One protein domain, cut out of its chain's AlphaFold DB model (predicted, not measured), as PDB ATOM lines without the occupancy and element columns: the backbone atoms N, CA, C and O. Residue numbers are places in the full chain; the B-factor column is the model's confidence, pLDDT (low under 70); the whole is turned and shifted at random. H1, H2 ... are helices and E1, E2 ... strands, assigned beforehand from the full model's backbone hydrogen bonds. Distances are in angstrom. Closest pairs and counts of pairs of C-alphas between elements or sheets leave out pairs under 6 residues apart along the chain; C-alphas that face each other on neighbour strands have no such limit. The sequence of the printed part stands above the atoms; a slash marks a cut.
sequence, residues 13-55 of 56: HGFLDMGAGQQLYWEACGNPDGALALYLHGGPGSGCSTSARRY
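AT A GLANCE: This is residues 13 to 55 of the 56 residues of the protein "Proline iminopeptidase" of Rhizobium sp. BK381 (UniProt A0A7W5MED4). A two-stranded hairpin, E1 and E2, forms one side of a loose, open loop; past E2 the chain sticks out at residues 31 to 36, then folds back through a long unnamed stretch to one short helix, H1, set off from E1. The printed part has 43 residues, with two named strands and then one named helix along the chain, E1, E2, H1. The sheet has the order E1 - E2 and is antiparallel. The class is mixed, helices and strands, with under half of the residues in named elements. The whole is loose, with a radius of gyration of the C-alphas of 12.1 A and spans of 34 by 23 by 14 A.

HOW THE PARTS SIT: Start at E1, residues 13 to 19, and its antiparallel neighbour E2, residues 22 to 28, a hairpin with 152 degrees between their directions. The C-alphas of His 13 and Glu 27 face each other at 4.0 A. Look at N 16 and O 24, 2.8 A apart, and N 22 and O 19, 2.9 A apart, both within hydrogen-bond range. H1, residues 50 to 54, is apart from E1. In its backbone 0 of 1 O i to N i+4 pairs and 2 of 2 O i to N i+3 pairs are within range.

IN THESE COORDINATES: Find C-alpha 13 at (20.568, -43.926, 23.021); from there E1 runs 18.6 A to C-alpha 19. E2 runs 20.2 A from C-alpha 22 to C-alpha 28 at (25.981, -44.618, 20.269). H1 runs from Thr 50 to Arg 54, whose C-alpha is at (27.264, -51.825, 10.580).

THE WHOLE: The C-alphas farthest apart, those of Ala 20 and Gly 34, are 34.1 A apart. The link from E1 to E2 is tight, and that from E2 to H1 is long, 21 residues. The printed part has no cut, and no printed residue is under 70 in pLDDT.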
ATOM      1  N   HIS A  13      21.438 -44.631  23.953       98.38
ATOM      2  CA  HIS A  13      20.568 -43.926  23.021       98.38
ATOM      3  C   HIS A  13      19.622 -43.003  23.783       98.38
ATOM      4  O   HIS A  13      19.368 -43.183  24.977       98.38
ATOM      5  N   GLY A  14      19.054 -42.023  23.091       98.38
ATOM      6  CA  GLY A  14      18.128 -41.104  23.728       98.38
ATOM      7  C   GLY A  14      17.576 -40.049  22.793       98.38
ATOM      8  O   GLY A  14      17.722 -40.113  21.574       98.38
ATOM      9  N   PHE A  15      16.929 -39.063  23.404       98.38
ATOM     10  CA  PHE A  15      16.408 -37.888  22.726       98.38
ATOM     11  C   PHE A  15      17.069 -36.642  23.306       98.38
ATOM     12  O   PHE A  15      17.025 -36.418  24.515       98.38
ATOM     13  N   LEU A  16      17.676 -35.835  22.442       97.94
ATOM     14  CA  LEU A  16      18.157 -34.504  22.788       97.94
ATOM     15  C   LEU A  16      17.013 -33.511  22.605       97.94
ATOM     16  O   LEU A  16      16.381 -33.482  21.548       97.94
ATOM     17  N   ASP A  17      16.752 -32.702  23.628       97.62
ATOM     18  CA  ASP A  17      15.850 -31.562  23.505       97.62
ATOM     19  C   ASP A  17      16.529 -30.479  22.658       97.62
ATOM     20  O   ASP A  17      17.599 -29.977  23.008       97.62
ATOM     21  N   MET A  18      15.911 -30.145  21.527       97.12
ATOM     22  CA  MET A  18      16.395 -29.115  20.604       97.12
ATOM     23  C   MET A  18      15.707 -27.762  20.845       97.12
ATOM     24  O   MET A  18      16.007 -26.783  20.157       97.12
ATOM     25  N   GLY A  19      14.780 -27.694  21.806       97.25
ATOM     26  CA  GLY A  19      13.890 -26.565  22.036       97.25
ATOM     27  C   GLY A  19      12.665 -26.574  21.117       97.25
ATOM     28  O   GLY A  19      12.533 -27.383  20.200       97.25
ATOM     29  N   ALA A  20      11.725 -25.659  21.377       96.62
ATOM     30  CA  ALA A  20      10.486 -25.498  20.598       96.62
ATOM     31  C   ALA A  20       9.661 -26.798  20.428       96.62
ATOM     32  O   ALA A  20       8.981 -26.994  19.419       96.62
ATOM     33  N   GLY A  21       9.733 -27.698  21.414       96.88
ATOM     34  CA  GLY A  21       9.046 -28.990  21.388       96.88
ATOM     35  C   GLY A  21       9.623 -29.997  20.387       96.88
ATOM     36  O   GLY A  21       8.973 -31.002  20.118       96.88
ATOM     37  N   GLN A  22      10.805 -29.737  19.818       97.50
ATOM     38  CA  GLN A  22      11.495 -30.657  18.918       97.50
ATOM     39  C   GLN A  22      12.496 -31.516  19.691       97.50
ATOM     40  O   GLN A  22      13.237 -31.020  20.538       97.50
ATOM     41  N   GLN A  23      12.549 -32.803  19.357       97.88
ATOM     42  CA  GLN A  23      13.493 -33.750  19.939       97.88
ATOM     43  C   GLN A  23      14.271 -34.473  18.842       97.88
ATOM     44  O   GLN A  23      13.688 -34.915  17.850       97.88
ATOM     45  N   LEU A  24      15.581 -34.614  19.034       97.06
ATOM     46  CA  LEU A  24      16.467 -35.341  18.131       97.06
ATOM     47  C   LEU A  24      16.829 -36.694  18.739       97.06
ATOM     48  O   LEU A  24      17.485 -36.752  19.777       97.06
ATOM     49  N   TYR A  25      16.430 -37.778  18.079       97.69
ATOM     50  CA  TYR A  25      16.890 -39.115  18.442       97.69
ATOM     51  C   TYR A  25      18.372 -39.298  18.091       97.69
ATOM     52  O   TYR A  25      18.812 -38.887  17.015       97.69
ATOM     53  N   TRP A  26      19.120 -39.959  18.971       98.00
ATOM     54  CA  TRP A  26      20.509 -40.352  18.746       98.00
ATOM     55  C   TRP A  26      20.803 -41.717  19.367       98.00
ATOM     56  O   TRP A  26      20.114 -42.163  20.286       98.00
ATOM     57  N   GLU A  27      21.863 -42.354  18.880       97.94
ATOM     58  CA  GLU A  27      22.384 -43.604  19.423       97.94
ATOM     59  C   GLU A  27      23.913 -43.661  19.307       97.94
ATOM     60  O   GLU A  27      24.489 -43.117  18.361       97.94
ATOM     61  N   ALA A  28      24.559 -44.314  20.269       97.56
ATOM     62  CA  ALA A  28      25.981 -44.618  20.269       97.56
ATOM     63  C   ALA A  28      26.191 -46.138  20.205       97.56
ATOM     64  O   ALA A  28      25.642 -46.909  20.996       97.56
ATOM     65  N   CYS A  29      26.985 -46.562  19.221       97.62
ATOM     66  CA  CYS A  29      27.210 -47.957  18.851       97.62
ATOM     67  C   CYS A  29      28.715 -48.247  18.771       97.62
ATOM     68  O   CYS A  29      29.521 -47.336  18.584       97.62
ATOM     69  N   GLY A  30      29.098 -49.521  18.863       96.44
ATOM     70  CA  GLY A  30      30.498 -49.941  18.761       96.44
ATOM     71  C   GLY A  30      31.233 -49.902  20.102       96.44
ATOM     72  O   GLY A  30      30.669 -50.279  21.126       96.44
ATOM     73  N   ASN A  31      32.505 -49.498  20.088       96.81
ATOM     74  CA  ASN A  31      33.365 -49.478  21.273       96.81
ATOM     75  C   ASN A  31      33.366 -48.080  21.933       96.81
ATOM     76  O   ASN A  31      33.848 -47.145  21.290       96.81
ATOM     77  N   PRO A  32      32.907 -47.926  23.194       96.62
ATOM     78  CA  PRO A  32      32.961 -46.655  23.929       96.62
ATOM     79  C   PRO A  32      34.374 -46.072  24.080       96.62
ATOM     80  O   PRO A  32      34.532 -44.856  24.116       96.62
ATOM     81  N   ASP A  33      35.399 -46.930  24.100       97.50
ATOM     82  CA  ASP A  33      36.814 -46.542  24.194       97.50
ATOM     83  C   ASP A  33      37.508 -46.507  22.814       97.50
ATOM     84  O   ASP A  33      38.737 -46.483  22.709       97.50
ATOM     85  N   GLY A  34      36.726 -46.585  21.732       96.00
ATOM     86  CA  GLY A  34      37.209 -46.624  20.354       96.00
ATOM     87  C   GLY A  34      37.475 -45.247  19.738       96.00
ATOM     88  O   GLY A  34      37.349 -44.199  20.368       96.00
ATOM     89  N   ALA A  35      37.832 -45.246  18.451       96.50
ATOM     90  CA  ALA A  35      37.927 -44.012  17.676       96.50
ATOM     91  C   ALA A  35      36.532 -43.403  17.443       96.50
ATOM     92  O   ALA A  35      35.579 -44.118  17.138       96.50
ATOM     93  N   LEU A  36      36.424 -42.075  17.548       95.81
ATOM     94  CA  LEU A  36      35.155 -41.362  17.393       95.81
ATOM     95  C   LEU A  36      34.744 -41.239  15.921       95.81
ATOM     96  O   LEU A  36      35.530 -40.802  15.080       95.81
ATOM     97  N   ALA A  37      33.478 -41.543  15.636       95.56
ATOM     98  CA  ALA A  37      32.848 -41.336  14.339       95.56
ATOM     99  C   ALA A  37      31.432 -40.770  14.517       95.56
ATOM    100  O   ALA A  37      30.718 -41.151  15.442       95.56
ATOM    101  N   LEU A  38      31.019 -39.874  13.612       95.94
ATOM    102  CA  LEU A  38      29.647 -39.372  13.528       95.94
ATOM    103  C   LEU A  38      29.048 -39.781  12.186       95.94
ATOM    104  O   LEU A  38      29.576 -39.433  11.129       95.94
ATOM    105  N   TYR A  39      27.925 -40.486  12.238       96.00
ATOM    106  CA  TYR A  39      27.158 -40.842  11.056       96.00
ATOM    107  C   TYR A  39      25.960 -39.911  10.889       96.00
ATOM    108  O   TYR A  39      25.175 -39.725  11.816       96.00
ATOM    109  N   LEU A  40      25.800 -39.366   9.683       95.81
ATOM    110  CA  LEU A  40      24.647 -38.564   9.282       95.81
ATOM    111  C   LEU A  40      23.966 -39.262   8.104       95.81
ATOM    112  O   LEU A  40      24.614 -39.566   7.100       95.81
ATOM    113  N   HIS A  41      22.668 -39.535   8.226       95.94
ATOM    114  CA  HIS A  41      21.919 -40.169   7.146       95.94
ATOM    115  C   HIS A  41      21.807 -39.251   5.918       95.94
ATOM    116  O   HIS A  41      21.883 -38.025   6.005       95.94
ATOM    117  N   GLY A  42      21.580 -39.859   4.753       93.38
ATOM    118  CA  GLY A  42      21.342 -39.135   3.504       93.38
ATOM    119  C   GLY A  42      19.909 -38.609   3.359       93.38
ATOM    120  O   GLY A  42      18.992 -39.036   4.068       93.38
ATOM    121  N   GLY A  43      19.723 -37.702   2.390       94.75
ATOM    122  CA  GLY A  43      18.471 -36.975   2.152       94.75
ATOM    123  C   GLY A  43      18.050 -36.099   3.343       94.75
ATOM    124  O   GLY A  43      18.584 -36.230   4.443       94.75
ATOM    125  N   PRO A  44      17.078 -35.199   3.179       95.19
ATOM    126  CA  PRO A  44      16.391 -34.607   4.319       95.19
ATOM    127  C   PRO A  44      15.276 -35.543   4.817       95.19
ATOM    128  O   PRO A  44      14.510 -36.078   4.021       95.19
ATOM    129  N   GLY A  45      15.168 -35.730   6.135       94.62
ATOM    130  CA  GLY A  45      14.028 -36.417   6.765       94.62
ATOM    131  C   GLY A  45      13.995 -37.951   6.674       94.62
ATOM    132  O   GLY A  45      13.033 -38.543   7.149       94.62
ATOM    133  N   SER A  46      15.016 -38.605   6.107       95.38
ATOM    134  CA  SER A  46      15.045 -40.073   5.956       95.38
ATOM    135  C   SER A  46      15.209 -40.843   7.274       95.38
ATOM    136  O   SER A  46      14.728 -41.966   7.387       95.38
ATOM    137  N   GLY A  47      15.914 -40.262   8.251       95.06
ATOM    138  CA  GLY A  47      16.307 -40.944   9.484       95.06
ATOM    139  C   GLY A  47      17.447 -41.957   9.295       95.06
ATOM    140  O   GLY A  47      17.838 -42.308   8.179       95.06
ATOM    141  N   CYS A  48      18.006 -42.424  10.413       96.12
ATOM    142  CA  CYS A  48      19.011 -43.488  10.429       96.12
ATOM    143  C   CYS A  48      18.334 -44.866  10.447       96.12
ATOM    144  O   CYS A  48      17.393 -45.090  11.205       96.12
ATOM    145  N   SER A  49      18.834 -45.804   9.638       94.50
ATOM    146  CA  SER A  49      18.415 -47.213   9.702       94.50
ATOM    147  C   SER A  49      19.281 -47.999  10.686       94.50
ATOM    148  O   SER A  49      20.443 -47.656  10.888       94.50
ATOM    149  N   THR A  50      18.771 -49.108  11.223       95.62
ATOM    150  CA  THR A  50      19.556 -50.019  12.082       95.62
ATOM    151  C   THR A  50      20.784 -50.593  11.365       95.62
ATOM    152  O   THR A  50      21.818 -50.828  11.985       95.62
ATOM    153  N   SER A  51      20.728 -50.733  10.036       95.12
ATOM    154  CA  SER A  51      21.879 -51.129   9.215       95.12
ATOM    155  C   SER A  51      23.029 -50.120   9.252       95.12
ATOM    156  O   SER A  51      24.168 -50.510   8.997       95.12
ATOM    157  N   ALA A  52      22.770 -48.848   9.587       95.12
ATOM    158  CA  ALA A  52      23.802 -47.815   9.648       95.12
ATOM    159  C   ALA A  52      24.890 -48.117  10.689       95.12
ATOM    160  O   ALA A  52      26.048 -47.767  10.484       95.12
ATOM    161  N   ARG A  53      24.541 -48.847  11.755       95.81
ATOM    162  CA  ARG A  53      25.454 -49.277  12.828       95.81
ATOM    163  C   ARG A  53      26.575 -50.198  12.341       95.81
ATOM    164  O   ARG A  53      27.534 -50.428  13.061       95.81
ATOM    165  N   ARG A  54      26.428 -50.752  11.132       95.25
ATOM    166  CA  ARG A  54      27.264 -51.825  10.580       95.25
ATOM    167  C   ARG A  54      28.294 -51.330   9.555       95.25
ATOM    168  O   ARG A  54      28.927 -52.157   8.894       95.25
ATOM    169  N   TYR A  55      28.409 -50.011   9.361       92.19
ATOM    170  CA  TYR A  55      29.325 -49.391   8.393       92.19
ATOM    171  C   TYR A  55      30.725 -49.083   8.944       92.19
ATOM    172  O   TYR A  55      31.615 -48.792   8.143       92.19
TER     173      TYR A  55